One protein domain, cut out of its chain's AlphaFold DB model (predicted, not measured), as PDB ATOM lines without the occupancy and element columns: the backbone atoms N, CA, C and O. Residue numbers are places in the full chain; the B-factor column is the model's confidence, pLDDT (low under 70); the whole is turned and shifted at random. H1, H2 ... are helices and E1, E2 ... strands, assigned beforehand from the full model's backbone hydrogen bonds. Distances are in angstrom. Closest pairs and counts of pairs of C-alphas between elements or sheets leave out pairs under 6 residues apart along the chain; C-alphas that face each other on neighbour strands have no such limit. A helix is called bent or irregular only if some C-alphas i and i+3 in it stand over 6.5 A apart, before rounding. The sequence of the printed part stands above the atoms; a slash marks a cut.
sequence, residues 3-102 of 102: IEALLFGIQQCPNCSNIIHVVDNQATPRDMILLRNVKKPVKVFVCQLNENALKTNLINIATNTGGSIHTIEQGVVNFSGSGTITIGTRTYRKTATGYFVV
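Overview. This is residues 3 to 102 of the 102 residues of the protein "Hypothetical protein" of Rotaria socialis (UniProt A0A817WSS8). Helix H3 sits at the core between two small sheets, with the four-stranded sheet E1 E2 E3 E4 on one side of it and the hairpin sheet E5 E6 E7 near its first residues. H1 and H2, side by side, lie at the opposite end of the domain from E5 E6 E7, with H1 by the edge strand E1. The printed part has 100 residues, with three named helices and seven named strands in the order H1 E1 H2 E2 H3 E3 E4 E5 E6 E7. The larger sheet runs E1 E2 E3 E4 and is mixed, the smaller runs E5 E6 E7 and is antiparallel, and the class is mixed, helices and strands. The whole is compact, with a radius of gyration of the C-alphas of 13.1 A and spans of 37 by 28 by 24 A.

Along the chain. H1, residues 3 to 12, begins at C-alpha 3 (-46.323, -18.828, 30.822) and is 14.4 A long. E1 is residues 19 to 23, 12.8 A, H2 residues 32 to 37, and E2 residues 42 to 46, 12.3 A. H3, residues 56 to 65, is 14.1 A long and begins at C-alpha 56 (-46.295, -24.338, 17.600). E3 is residues 68 to 71, E4 75 to 77, E5 84 to 87, E6 90 to 94, 13.4 A, and E7 99 to 101, ending at C-alpha 101 (-46.384, -27.977, 10.814).

Arrangement. H1 is on the sheet E1 E2 E3 E4; its closest C-alphas to E1 are those of Leu 6 and His 21, 7.5 A. H1 and H2 touch at Ile 3 and Leu 35, C-alphas 6.1 A apart, with a shallow tilt of 28 degrees, the same way. H2 is only just irregular, with C-alphas 33 and 36 6.9 A apart. E1, H2, E2 and E2, H3, E3 are strand-helix-strand units, parallel neighbour strands with a helix between, both with right-handed crossovers. N 21 and O 43 are 2.8 A apart, as are N 44 and O 68. E3 and E4 form a hairpin, with N 71 and O 75 at 2.8 A. H3 is on this sheet at a height over the sheet of 8.2 A, closest to E2 at the C-alphas of Val 42 and Ala 62, 5.6 A. H3 is also on the sheet E5 E6 E7, a meander, each strand the antiparallel neighbour of the one before, and comes closest to E7 at the C-alphas of Thr 56 and Tyr 99, 5.6 A. N 85 and O 92 are 2.8 A apart, N 93 and O 100 2.9 A. Each sheet makes two layers, a sheet with helices on one face: H1 and H3 for the larger, H3 for the smaller. In H1 and H3 every O i to N i+4 pair is within hydrogen-bond range; in H2 0 of 2 are, and 2 of 3 O i to N i+3 pairs.

Size, cuts and confidence. The two C-alphas farthest apart, Asn 15 and Val 102, are 38.9 A apart. The printed part has no cut, and no link is long. Mean pLDDT of the printed part is 86.6; residues 50 to 51, 74 and 80 to 82 are under 70.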
ATOM      1  N   ILE A   3     -45.218 -19.754  30.561       94.69
ATOM      2  CA  ILE A   3     -46.323 -18.828  30.822       94.69
ATOM      3  C   ILE A   3     -46.278 -18.265  32.243       94.69
ATOM      4  O   ILE A   3     -46.553 -17.081  32.429       94.69
ATOM      5  N   GLU A   4     -45.893 -19.058  33.246       94.06
ATOM      6  CA  GLU A   4     -45.774 -18.532  34.617       94.06
ATOM      7  C   GLU A   4     -44.713 -17.432  34.710       94.06
ATOM      8  O   GLU A   4     -44.947 -16.408  35.346       94.06
ATOM      9  N   ALA A   5     -43.589 -17.591  34.004       93.00
ATOM     10  CA  ALA A   5     -42.544 -16.572  33.941       93.00
ATOM     11  C   ALA A   5     -43.057 -15.274  33.290       93.00
ATOM     12  O   ALA A   5     -42.770 -14.180  33.776       93.00
ATOM     13  N   LEU A   6     -43.863 -15.390  32.229       94.19
ATOM     14  CA  LEU A   6     -44.536 -14.246  31.606       94.19
ATOM     15  C   LEU A   6     -45.482 -13.540  32.580       94.19
ATOM     16  O   LEU A   6     -45.415 -12.320  32.721       94.19
ATOM     17  N   LEU A   7     -46.347 -14.290  33.264       95.38
ATOM     18  CA  LEU A   7     -47.292 -13.731  34.232       95.38
ATOM     19  C   LEU A   7     -46.567 -13.036  35.384       95.38
ATOM     20  O   LEU A   7     -46.935 -11.918  35.743       95.38
ATOM     21  N   PHE A   8     -45.508 -13.656  35.904       95.69
ATOM     22  CA  PHE A   8     -44.672 -13.063  36.938       95.69
ATOM     23  C   PHE A   8     -44.047 -11.745  36.461       95.69
ATOM     24  O   PHE A   8     -44.189 -10.726  37.131       95.69
ATOM     25  N   GLY A   9     -43.441 -11.716  35.269       93.81
ATOM     26  CA  GLY A   9     -42.863 -10.490  34.704       93.81
ATOM     27  C   GLY A   9     -43.894  -9.372  34.499       93.81
ATOM     28  O   GLY A   9     -43.623  -8.211  34.803       93.81
ATOM     29  N   ILE A  10     -45.108  -9.715  34.056       94.44
ATOM     30  CA  ILE A  10     -46.217  -8.758  33.912       94.44
ATOM     31  C   ILE A  10     -46.637  -8.187  35.269       94.44
ATOM     32  O   ILE A  10     -46.922  -6.993  35.357       94.44
ATOM     33  N   GLN A  11     -46.669  -9.014  36.318       95.00
ATOM     34  CA  GLN A  11     -46.982  -8.563  37.677       95.00
ATOM     35  C   GLN A  11     -45.923  -7.600  38.222       95.00
ATOM     36  O   GLN A  11     -46.285  -6.640  38.894       95.00
ATOM     37  N   GLN A  12     -44.643  -7.811  37.896       95.75
ATOM     38  CA  GLN A  12     -43.568  -6.899  38.308       95.75
ATOM     39  C   GLN A  12     -43.631  -5.539  37.593       95.75
ATOM     40  O   GLN A  12     -43.141  -4.544  38.120       95.75
ATOM     41  N   CYS A  13     -44.247  -5.469  36.407       92.75
ATOM     42  CA  CYS A  13     -44.453  -4.211  35.690       92.75
ATOM     43  C   CYS A  13     -45.875  -4.102  35.102       92.75
ATOM     44  O   CYS A  13     -46.085  -4.272  33.890       92.75
ATOM     45  N   PRO A  14     -46.880  -3.752  35.925       89.25
ATOM     46  CA  PRO A  14     -48.275  -3.690  35.489       89.25
ATOM     47  C   PRO A  14     -48.527  -2.597  34.444       89.25
ATOM     48  O   PRO A  14     -49.447  -2.734  33.640       89.25
ATOM     49  N   ASN A  15     -47.677  -1.571  34.371       92.50
ATOM     50  CA  ASN A  15     -47.799  -0.479  33.400       92.50
ATOM     51  C   ASN A  15     -46.954  -0.690  32.131       92.50
ATOM     52  O   ASN A  15     -47.102   0.059  31.169       92.50
ATOM     53  N   CYS A  16     -46.098  -1.719  32.081       91.31
ATOM     54  CA  CYS A  16     -45.335  -2.032  30.874       91.31
ATOM     55  C   CYS A  16     -46.280  -2.492  29.758       91.31
ATOM     56  O   CYS A  16     -47.081  -3.414  29.941       91.31
ATOM     57  N   SER A  17     -46.172  -1.856  28.596       86.56
ATOM     58  CA  SER A  17     -46.960  -2.164  27.398       86.56
ATOM     59  C   SER A  17     -46.230  -3.103  26.435       86.56
ATOM     60  O   SER A  17     -46.870  -3.881  25.736       86.56
ATOM     61  N   ASN A  18     -44.895  -3.067  26.432       88.38
ATOM     62  CA  ASN A  18     -44.056  -3.893  25.571       88.38
ATOM     63  C   ASN A  18     -43.486  -5.084  26.344       88.38
ATOM     64  O   ASN A  18     -42.504  -4.946  27.068       88.38
ATOM     65  N   ILE A  19     -44.077  -6.262  26.144       94.31
ATOM     66  CA  ILE A  19     -43.558  -7.519  26.690       94.31
ATOM     67  C   ILE A  19     -42.799  -8.245  25.588       94.31
ATOM     68  O   ILE A  19     -43.361  -8.551  24.534       94.31
ATOM     69  N   ILE A  20     -41.525  -8.526  25.846       93.56
ATOM     70  CA  ILE A  20     -40.664  -9.297  24.954       93.56
ATOM     71  C   ILE A  20     -40.312 -10.599  25.662       93.56
ATOM     72  O   ILE A  20     -39.741 -10.592  26.751       93.56
ATOM     73  N   HIS A  21     -40.675 -11.716  25.045       93.44
ATOM     74  CA  HIS A  21     -40.371 -13.046  25.535       93.44
ATOM     75  C   HIS A  21     -39.230 -13.641  24.720       93.44
ATOM     76  O   HIS A  21     -39.444 -14.084  23.594       93.44
ATOM     77  N   VAL A  22     -38.023 -13.611  25.274       91.75
ATOM     78  CA  VAL A  22     -36.824 -14.138  24.618       91.75
ATOM     79  C   VAL A  22     -36.676 -15.615  24.963       91.75
ATOM     80  O   VAL A  22     -36.591 -15.959  26.142       91.75
ATOM     81  N   VAL A  23     -36.670 -16.483  23.953       90.00
ATOM     82  CA  VAL A  23     -36.639 -17.942  24.129       90.00
ATOM     83  C   VAL A  23     -35.776 -18.639  23.087       90.00
ATOM     84  O   VAL A  23     -35.612 -18.172  21.958       90.00
ATOM     85  N   ASP A  24     -35.259 -19.806  23.460       87.75
ATOM     86  CA  ASP A  24     -34.779 -20.789  22.496       87.75
ATOM     87  C   ASP A  24     -35.945 -21.612  21.912       87.75
ATOM     88  O   ASP A  24     -37.058 -21.631  22.440       87.75
ATOM     89  N   ASN A  25     -35.690 -22.299  20.795       86.12
ATOM     90  CA  ASN A  25     -36.642 -23.233  20.182       86.12
ATOM     91  C   ASN A  25     -36.435 -24.696  20.652       86.12
ATOM     92  O   ASN A  25     -36.914 -25.638  20.014       86.12
ATOM     93  N   GLN A  26     -35.688 -24.921  21.738       82.06
ATOM     94  CA  GLN A  26     -35.350 -26.264  22.225       82.06
ATOM     95  C   GLN A  26     -36.455 -26.817  23.127       82.06
ATOM     96  O   GLN A  26     -36.841 -27.985  23.007       82.06
ATOM     97  N   ALA A  27     -37.015 -25.975  23.997       80.00
ATOM     98  CA  ALA A  27     -38.049 -26.381  24.941       80.00
ATOM     99  C   ALA A  27     -39.467 -26.054  24.442       80.00
ATOM    100  O   ALA A  27     -39.781 -24.928  24.066       80.00
ATOM    101  N   THR A  28     -40.371 -27.033  24.514       84.12
ATOM    102  CA  THR A  28     -41.802 -26.795  24.280       84.12
ATOM    103  C   THR A  28     -42.450 -26.230  25.553       84.12
ATOM    104  O   THR A  28     -42.383 -26.888  26.595       84.12
ATOM    105  N   PRO A  29     -43.132 -25.067  25.497       87.81
ATOM    106  CA  PRO A  29     -43.950 -24.566  26.603       87.81
ATOM    107  C   PRO A  29     -44.967 -25.614  27.072       87.81
ATOM    108  O   PRO A  29     -45.729 -26.140  26.256       87.81
ATOM    109  N   ARG A  30     -44.977 -25.929  28.374       89.75
ATOM    110  CA  ARG A  30     -45.822 -26.990  28.973       89.75
ATOM    111  C   ARG A  30     -47.041 -26.453  29.724       89.75
ATOM    112  O   ARG A  30     -48.018 -27.163  29.908       89.75
ATOM    113  N   ASP A  31     -46.998 -25.190  30.124       94.06
ATOM    114  CA  ASP A  31     -47.972 -24.496  30.969       94.06
ATOM    115  C   ASP A  31     -48.963 -23.644  30.153       94.06
ATOM    116  O   ASP A  31     -49.485 -22.632  30.617       94.06
ATOM    117  N   MET A  32     -49.272 -24.080  28.927       94.44
ATOM    118  CA  MET A  32     -50.139 -23.359  27.982       94.44
ATOM    119  C   MET A  32     -51.567 -23.131  28.497       94.44
ATOM    120  O   MET A  32     -52.226 -22.187  28.065       94.44
ATOM    121  N   ILE A  33     -52.037 -23.935  29.457       94.62
ATOM    122  CA  ILE A  33     -53.338 -23.737  30.120       94.62
ATOM    123  C   ILE A  33     -53.452 -22.362  30.799       94.62
ATOM    124  O   ILE A  33     -54.547 -21.806  30.917       94.62
ATOM    125  N   LEU A  34     -52.320 -21.781  31.205       96.19
ATOM    126  CA  LEU A  34     -52.258 -20.473  31.851       96.19
ATOM    127  C   LEU A  34     -52.269 -19.313  30.852       96.19
ATOM    128  O   LEU A  34     -52.463 -18.171  31.266       96.19
ATOM    129  N   LEU A  35     -52.103 -19.567  29.545       95.50
ATOM    130  CA  LEU A  35     -51.990 -18.516  28.524       95.50
ATOM    131  C   LEU A  35     -53.220 -17.602  28.499       95.50
ATOM    132  O   LEU A  35     -53.097 -16.405  28.264       95.50
ATOM    133  N   ARG A  36     -54.398 -18.136  28.848       94.69
ATOM    134  CA  ARG A  36     -55.642 -17.363  28.994       94.69
ATOM    135  C   ARG A  36     -55.539 -16.202  29.992       94.69
ATOM    136  O   ARG A  36     -56.348 -15.278  29.914       94.69
ATOM    137  N   ASN A  37     -54.582 -16.246  30.919       95.62
ATOM    138  CA  ASN A  37     -54.345 -15.209  31.923       95.62
ATOM    139  C   ASN A  37     -53.417 -14.094  31.410       95.62
ATOM    140  O   ASN A  37     -53.339 -13.037  32.030       95.62
ATOM    141  N   VAL A  38     -52.734 -14.294  30.279       94.81
ATOM    142  CA  VAL A  38     -51.873 -13.279  29.660       94.81
ATOM    143  C   VAL A  38     -52.752 -12.339  28.835       94.81
ATOM    144  O   VAL A  38     -53.247 -12.701  27.773       94.81
ATOM    145  N   LYS A  39     -52.991 -11.129  29.352       93.06
ATOM    146  CA  LYS A  39     -53.917 -10.143  28.754       93.06
ATOM    147  C   LYS A  39     -53.239  -9.049  27.930       93.06
ATOM    148  O   LYS A  39     -53.897  -8.101  27.516       93.06
ATOM    149  N   LYS A  40     -51.929  -9.152  27.727       92.56
ATOM    150  CA  LYS A  40     -51.124  -8.156  27.019       92.56
ATOM    151  C   LYS A  40     -50.419  -8.802  25.823       92.56
ATOM    152  O   LYS A  40     -50.035  -9.965  25.950       92.56
ATOM    153  N   PRO A  41     -50.205  -8.067  24.717       94.38
ATOM    154  CA  PRO A  41     -49.460  -8.575  23.570       94.38
ATOM    155  C   PRO A  41     -48.044  -9.013  23.940       94.38
ATOM    156  O   PRO A  41     -47.306  -8.265  24.584       94.38
ATOM    157  N   VAL A  42     -47.660 -10.217  23.506       95.25
ATOM    158  CA  VAL A  42     -46.324 -10.776  23.741       95.25
ATOM    159  C   VAL A  42     -45.558 -10.866  22.428       95.25
ATOM    160  O   VAL A  42     -45.947 -11.594  21.514       95.25
ATOM    161  N   LYS A  43     -44.430 -10.155  22.342       94.50
ATOM    162  CA  LYS A  43     -43.469 -10.290  21.241       94.50
ATOM    163  C   LYS A  43     -42.534 -11.447  21.568       94.50
ATOM    164  O   LYS A  43     -41.705 -11.331  22.466       94.50
ATOM    165  N   VAL A  44     -42.683 -12.572  20.883       93.75
ATOM    166  CA  VAL A  44     -41.842 -13.755  21.093       93.75
ATOM    167  C   VAL A  44     -40.594 -13.615  20.235       93.75
ATOM    168  O   VAL A  44     -40.686 -13.639  19.014       93.75
ATOM    169  N   PHE A  45     -39.436 -13.447  20.866       91.94
ATOM    170  CA  PHE A  45     -38.144 -13.374  20.196       91.94
ATOM    171  C   PHE A  45     -37.437 -14.725  20.310       91.94
ATOM    172  O   PHE A  45     -37.085 -15.159  21.405       91.94
ATOM    173  N   VAL A  46     -37.249 -15.393  19.179       90.56
ATOM    174  CA  VAL A  46     -36.650 -16.722  19.082       90.56
ATOM    175  C   VAL A  46     -35.200 -16.569  18.644       90.56
ATOM    176  O   VAL A  46     -34.926 -16.059  17.561       90.56
ATOM    177  N   CYS A  47     -34.273 -17.009  19.493       80.38
ATOM    178  CA  CYS A  47     -32.842 -16.808  19.255       80.38
ATOM    179  C   CYS A  47     -32.196 -17.853  18.336       80.38
ATOM    180  O   CYS A  47     -31.106 -17.610  17.839       80.38
ATOM    181  N   GLN A  48     -32.802 -19.030  18.171       76.94
ATOM    182  CA  GLN A  48     -32.234 -20.114  17.367       76.94
ATOM    183  C   GLN A  48     -33.329 -20.790  16.550       76.94
ATOM    184  O   GLN A  48     -34.056 -21.656  17.055       76.94
ATOM    185  N   LEU A  49     -33.433 -20.398  15.286       74.56
ATOM    186  CA  LEU A  49     -34.298 -21.024  14.301       74.56
ATOM    187  C   LEU A  49     -33.432 -21.857  13.340       74.56
ATOM    188  O   LEU A  49     -33.219 -21.499  12.187       74.56
ATOM    189  N   ASN A  50     -32.902 -22.980  13.837       68.50
ATOM    190  CA  ASN A  50     -32.167 -23.949  13.009       68.50
ATOM    191  C   ASN A  50     -33.132 -24.663  12.025       68.50
ATOM    192  O   ASN A  50     -34.306 -24.319  11.930       68.50
ATOM    193  N   GLU A  51     -32.704 -25.741  11.354       67.00
ATOM    194  CA  GLU A  51     -33.560 -26.571  10.463       67.00
ATOM    195  C   GLU A  51     -34.819 -27.177  11.134       67.00
ATOM    196  O   GLU A  51     -35.702 -27.765  10.485       67.00
ATOM    197  N   ASN A  52     -34.906 -27.034  12.456       72.81
ATOM    198  CA  ASN A  52     -36.023 -27.456  13.275       72.81
ATOM    199  C   ASN A  52     -37.225 -26.528  13.106       72.81
ATOM    200  O   ASN A  52     -37.121 -25.305  13.167       72.81
ATOM    201  N   ALA A  53     -38.406 -27.136  13.012       81.62
ATOM    202  CA  ALA A  53     -39.651 -26.394  13.102       81.62
ATOM    203  C   ALA A  53     -39.745 -25.644  14.440       81.62
ATOM    204  O   ALA A  53     -39.440 -26.182  15.510       81.62
ATOM    205  N   LEU A  54     -40.192 -24.394  14.369       87.50
ATOM    206  CA  LEU A  54     -40.607 -23.606  15.509       87.50
ATOM    207  C   LEU A  54     -41.712 -24.347  16.257       87.50
ATOM    208  O   LEU A  54     -42.692 -24.806  15.660       87.50
ATOM    209  N   LYS A  55     -41.572 -24.460  17.579       89.81
ATOM    210  CA  LYS A  55     -42.624 -25.062  18.397       89.81
ATOM    211  C   LYS A  55     -43.914 -24.264  18.230       89.81
ATOM    212  O   LYS A  55     -43.968 -23.066  18.502       89.81
ATOM    213  N   THR A  56     -44.984 -24.950  17.851       91.06
ATOM    214  CA  THR A  56     -46.295 -24.338  17.600       91.06
ATOM    215  C   THR A  56     -46.861 -23.635  18.831       91.06
ATOM    216  O   THR A  56     -47.561 -22.639  18.697       91.06
ATOM    217  N   ASN A  57     -46.488 -24.067  20.039       92.75
ATOM    218  CA  ASN A  57     -46.842 -23.369  21.274       92.75
ATOM    219  C   ASN A  57     -46.272 -21.944  21.349       92.75
ATOM    220  O   ASN A  57     -46.955 -21.065  21.861       92.75
ATOM    221  N   LEU A  58     -45.082 -21.681  20.797       92.12
ATOM    222  CA  LEU A  58     -44.527 -20.324  20.717       92.12
ATOM    223  C   LEU A  58     -45.327 -19.453  19.741       92.12
ATOM    224  O   LEU A  58     -45.607 -18.292  20.037       92.12
ATOM    225  N   ILE A  59     -45.773 -20.044  18.627       91.56
ATOM    226  CA  ILE A  59     -46.688 -19.394  17.678       91.56
ATOM    227  C   ILE A  59     -48.005 -19.054  18.377       91.56
ATOM    228  O   ILE A  59     -48.434 -17.905  18.347       91.56
ATOM    229  N   ASN A  60     -48.590 -20.019  19.088       92.69
ATOM    230  CA  ASN A  60     -49.844 -19.842  19.815       92.69
ATOM    231  C   ASN A  60     -49.748 -18.747  20.893       92.69
ATOM    232  O   ASN A  60     -50.712 -18.010  21.083       92.69
ATOM    233  N   ILE A  61     -48.609 -18.607  21.588       94.00
ATOM    234  CA  ILE A  61     -48.388 -17.506  22.545       94.00
ATOM    235  C   ILE A  61     -48.494 -16.156  21.838       94.00
ATOM    236  O   ILE A  61     -49.264 -15.298  22.276       94.00
ATOM    237  N   ALA A  62     -47.762 -15.972  20.737       93.19
ATOM    238  CA  ALA A  62     -47.784 -14.719  19.991       93.19
ATOM    239  C   ALA A  62     -49.186 -14.432  19.431       93.19
ATOM    240  O   ALA A  62     -49.735 -13.357  19.660       93.19
ATOM    241  N   THR A  63     -49.825 -15.404  18.777       91.88
ATOM    242  CA  THR A  63     -51.119 -15.177  18.119       91.88
ATOM    243  C   THR A  63     -52.266 -14.978  19.102       91.88
ATOM    244  O   THR A  63     -53.100 -14.103  18.883       91.88
ATOM    245  N   ASN A  64     -52.316 -15.740  20.201       92.56
ATOM    246  CA  ASN A  64     -53.424 -15.649  21.162       92.56
ATOM    247  C   ASN A  64     -53.343 -14.399  22.042       92.56
ATOM    248  O   ASN A  64     -54.347 -13.998  22.625       92.56
ATOM    249  N   THR A  65     -52.163 -13.787  22.140       93.12
ATOM    250  CA  THR A  65     -51.977 -12.522  22.861       93.12
ATOM    251  C   THR A  65     -52.082 -11.301  21.945       93.12
ATOM    252  O   THR A  65     -52.061 -10.177  22.438       93.12
ATOM    253  N   GLY A  66     -52.213 -11.491  20.625       91.25
ATOM    254  CA  GLY A  66     -52.177 -10.400  19.643       91.25
ATOM    255  C   GLY A  66     -50.777  -9.808  19.439       91.25
ATOM    256  O   GLY A  66     -50.646  -8.650  19.050       91.25
ATOM    257  N   GLY A  67     -49.735 -10.574  19.758       92.62
ATOM    258  CA  GLY A  67     -48.337 -10.214  19.563       92.62
ATOM    259  C   GLY A  67     -47.748 -10.706  18.238       92.62
ATOM    260  O   GLY A  67     -48.452 -10.955  17.260       92.62
ATOM    261  N   SER A  68     -46.423 -10.839  18.210       92.75
ATOM    262  CA  SER A  68     -45.623 -11.131  17.012       92.75
ATOM    263  C   SER A  68     -44.512 -12.139  17.314       92.75
ATOM    264  O   SER A  68     -44.066 -12.242  18.457       92.75
ATOM    265  N   ILE A  69     -44.046 -12.869  16.295       92.25
ATOM    266  CA  ILE A  69     -42.797 -13.639  16.380       92.25
ATOM    267  C   ILE A  69     -41.672 -12.842  15.727       92.25
ATOM    268  O   ILE A  69     -41.841 -12.266  14.654       92.25
ATOM    269  N   HIS A  70     -40.520 -12.844  16.382       90.12
ATOM    270  CA  HIS A  70     -39.272 -12.286  15.905       90.12
ATOM    271  C   HIS A  70     -38.211 -13.383  15.910       90.12
ATOM    272  O   HIS A  70     -38.121 -14.137  16.873       90.12
ATOM    273  N   THR A  71     -37.418 -13.477  14.854       85.56
ATOM    274  CA  THR A  71     -36.297 -14.419  14.738       85.56
ATOM    275  C   THR A  71     -35.068 -13.657  14.260       85.56
ATOM    276  O   THR A  71     -35.207 -12.632  13.585       85.56
ATOM    277  N   ILE A  72     -33.872 -14.122  14.616       78.44
ATOM    278  CA  ILE A  72     -32.624 -13.482  14.171       78.44
ATOM    279  C   ILE A  72     -32.467 -13.638  12.650       78.44
ATOM    280  O   ILE A  72     -31.971 -12.745  11.969       78.44
ATOM    281  N   GLU A  73     -32.941 -14.759  12.120       73.25
ATOM    282  CA  GLU A  73     -32.744 -15.209  10.749       73.25
ATOM    283  C   GLU A  73     -33.686 -14.511   9.756       73.25
ATOM    284  O   GLU A  73     -33.296 -14.251   8.621       73.25
ATOM    285  N   GLN A  74     -34.926 -14.208  10.163       69.38
ATOM    286  CA  GLN A  74     -35.959 -13.658   9.270       69.38
ATOM    287  C   GLN A  74     -36.580 -12.338   9.753       69.38
ATOM    288  O   GLN A  74     -37.439 -11.776   9.073       69.38
ATOM    289  N   GLY A  75     -36.176 -11.813  10.912       79.06
ATOM    290  CA  GLY A  75     -36.742 -10.578  11.451       79.06
ATOM    291  C   GLY A  75     -38.146 -10.795  12.018       79.06
ATOM    292  O   GLY A  75     -38.305 -11.571  12.954       79.06
ATOM    293  N   VAL A  76     -39.161 -10.090  11.505       77.00
ATOM    294  CA  VAL A  76     -40.535 -10.092  12.056       77.00
ATOM    295  C   VAL A  76     -41.477 -10.949  11.215       77.00
ATOM    296  O   VAL A  76     -41.609 -10.737  10.012       77.00
ATOM    297  N   VAL A  77     -42.204 -11.860  11.863       77.69
ATOM    298  CA  VAL A  77     -43.256 -12.669  11.236       77.69
ATOM    299  C   VAL A  77     -44.620 -12.033  11.496       77.69
ATOM    300  O   VAL A  77     -45.048 -11.900  12.645       77.69
ATOM    301  N   ASN A  78     -45.327 -11.683  10.418       72.38
ATOM    302  CA  ASN A  78     -46.703 -11.189  10.469       72.38
ATOM    303  C   ASN A  78     -47.701 -12.333  10.252       72.38
ATOM    304  O   ASN A  78     -47.576 -13.113   9.313       72.38
ATOM    305  N   PHE A  79     -48.734 -12.405  11.095       75.38
ATOM    306  CA  PHE A  79     -49.767 -13.452  11.029       75.38
ATOM    307  C   PHE A  79     -50.992 -13.070  10.180       75.38
ATOM    308  O   PHE A  79     -52.016 -13.756  10.218       75.38
ATOM    309  N   SER A  80     -50.920 -11.969   9.430       63.22
ATOM    310  CA  SER A  80     -51.996 -11.482   8.567       63.22
ATOM    311  C   SER A  80     -52.018 -12.261   7.244       63.22
ATOM    312  O   SER A  80     -51.285 -11.920   6.319       63.22
ATOM    313  N   GLY A  81     -52.825 -13.322   7.141       65.50
ATOM    314  CA  GLY A  81     -52.926 -14.098   5.897       65.50
ATOM    315  C   GLY A  81     -53.804 -15.352   5.959       65.50
ATOM    316  O   GLY A  81     -54.162 -15.844   7.033       65.50
ATOM    317  N   SER A  82     -54.167 -15.861   4.777       64.06
ATOM    318  CA  SER A  82     -55.103 -16.969   4.557       64.06
ATOM    319  C   SER A  82     -54.490 -18.336   4.891       64.06
ATOM    320  O   SER A  82     -54.011 -19.060   4.024       64.06
ATOM    321  N   GLY A  83     -54.546 -18.709   6.168       74.31
ATOM    322  CA  GLY A  83     -54.489 -20.104   6.621       74.31
ATOM    323  C   GLY A  83     -53.106 -20.745   6.756       74.31
ATOM    324  O   GLY A  83     -52.976 -21.650   7.579       74.31
ATOM    325  N   THR A  84     -52.078 -20.286   6.040       80.94
ATOM    326  CA  THR A  84     -50.697 -20.779   6.179       80.94
ATOM    327  C   THR A  84     -49.697 -19.648   6.406       80.94
ATOM    328  O   THR A  84     -49.861 -18.541   5.898       80.94
ATOM    329  N   ILE A  85     -48.662 -19.929   7.197       85.25
ATOM    330  CA  ILE A  85     -47.529 -19.032   7.455       85.25
ATOM    331  C   ILE A  85     -46.228 -19.807   7.266       85.25
ATOM    332  O   ILE A  85     -46.150 -20.976   7.635       85.25
ATOM    333  N   THR A  86     -45.207 -19.166   6.708       82.62
ATOM    334  CA  THR A  86     -43.874 -19.766   6.560       82.62
ATOM    335  C   THR A  86     -42.928 -19.093   7.542       82.62
ATOM    336  O   THR A  86     -42.872 -17.866   7.586       82.62
ATOM    337  N   ILE A  87     -42.229 -19.892   8.349       82.31
ATOM    338  CA  ILE A  87     -41.217 -19.434   9.309       82.31
ATOM    339  C   ILE A  87     -40.002 -20.354   9.160       82.31
ATOM    340  O   ILE A  87     -40.106 -21.573   9.315       82.31
ATOM    341  N   GLY A  88     -38.853 -19.774   8.838       79.75
ATOM    342  CA  GLY A  88     -37.665 -20.487   8.386       79.75
ATOM    343  C   GLY A  88     -37.928 -21.173   7.048       79.75
ATOM    344  O   GLY A  88     -38.475 -20.577   6.121       79.75
ATOM    345  N   THR A  89     -37.576 -22.454   6.980       78.56
ATOM    346  CA  THR A  89     -37.840 -23.356   5.847       78.56
ATOM    347  C   THR A  89     -39.140 -24.153   6.006       78.56
ATOM    348  O   THR A  89     -39.407 -25.069   5.231       78.56
ATOM    349  N   ARG A  90     -39.941 -23.854   7.039       84.38
ATOM    350  CA  ARG A  90     -41.106 -24.654   7.437       84.38
ATOM    351  C   ARG A  90     -42.398 -23.873   7.255       84.38
ATOM    352  O   ARG A  90     -42.478 -22.690   7.588       84.38
ATOM    353  N   THR A  91     -43.431 -24.580   6.812       85.62
ATOM    354  CA  THR A  91     -44.778 -24.038   6.646       85.62
ATOM    355  C   THR A  91     -45.675 -24.537   7.771       85.62
ATOM    356  O   THR A  91     -45.670 -25.716   8.117       85.62
ATOM    357  N   TYR A  92     -46.469 -23.635   8.333       87.25
ATOM    358  CA  TYR A  92     -47.436 -23.920   9.382       87.25
ATOM    359  C   TYR A  92     -48.823 -23.586   8.883       87.25
ATOM    360  O   TYR A  92     -49.036 -22.549   8.253       87.25
ATOM    361  N   ARG A  93     -49.785 -24.434   9.220       87.12
ATOM    362  CA  ARG A  93     -51.191 -24.223   8.906       87.12
ATOM    363  C   ARG A  93     -51.982 -23.934  10.174       87.12
ATOM    364  O   ARG A  93     -51.798 -24.581  11.204       87.12
ATOM    365  N   LYS A  94     -52.860 -22.938  10.084       85.06
ATOM    366  CA  LYS A  94     -53.774 -22.519  11.146       85.06
ATOM    367  C   LYS A  94     -54.972 -23.474  11.221       85.06
ATOM    368  O   LYS A  94     -55.558 -23.819  10.194       85.06
ATOM    369  N   THR A  95     -55.356 -23.860  12.433       83.06
ATOM    370  CA  THR A  95     -56.583 -24.604  12.771       83.06
ATOM    371  C   THR A  95     -57.445 -23.798  13.737       83.06
ATOM    372  O   THR A  95     -57.063 -22.717  14.184       83.06
ATOM    373  N   ALA A  96     -58.607 -24.347  14.097       77.69
ATOM    374  CA  ALA A  96     -59.453 -23.801  15.154       77.69
ATOM    375  C   ALA A  96     -58.773 -23.789  16.540       77.69
ATOM    376  O   ALA A  96     -59.160 -23.000  17.395       77.69
ATOM    377  N   THR A  97     -57.773 -24.649  16.772       77.06
ATOM    378  CA  THR A  97     -57.138 -24.852  18.087       77.06
ATOM    379  C   THR A  97     -55.685 -24.376  18.165       77.06
ATOM    380  O   THR A  97     -55.112 -24.377  19.254       77.06
ATOM    381  N   GLY A  98     -55.077 -23.953  17.052       81.00
ATOM    382  CA  GLY A  98     -53.699 -23.455  17.021       81.00
ATOM    383  C   GLY A  98     -53.035 -23.616  15.655       81.00
ATOM    384  O   GLY A  98     -53.686 -23.502  14.620       81.00
ATOM    385  N   TYR A  99     -51.729 -23.881  15.650       85.31
ATOM    386  CA  TYR A  99     -50.943 -24.149  14.442       85.31
ATOM    387  C   TYR A  99     -50.352 -25.561  14.454       85.31
ATOM    388  O   TYR A  99     -50.007 -26.088  15.513       85.31
ATOM    389  N   PHE A 100     -50.191 -26.147  13.268       82.88
ATOM    390  CA  PHE A 100     -49.455 -27.397  13.041       82.88
ATOM    391  C   PHE A 100     -48.481 -27.237  11.872       82.88
ATOM    392  O   PHE A 100     -48.731 -26.436  10.971       82.88
ATOM    393  N   VAL A 101     -47.363 -27.965  11.910       82.75
ATOM    394  CA  VAL A 101     -46.384 -27.977  10.814       82.75
ATOM    395  C   VAL A 101     -46.902 -28.865   9.677       82.75
ATOM    396  O   VAL A 101     -47.519 -29.896   9.953       82.75
ATOM    397  N   VAL A 102     -46.685 -28.440   8.432       78.31
ATOM    398  CA  VAL A 102     -47.034 -29.176   7.204       78.31
ATOM    399  C   VAL A 102     -45.780 -29.779   6.589       78.31
ATOM    400  O   VAL A 102     -44.726 -29.101   6.636       78.31
TER     401      VAL A 102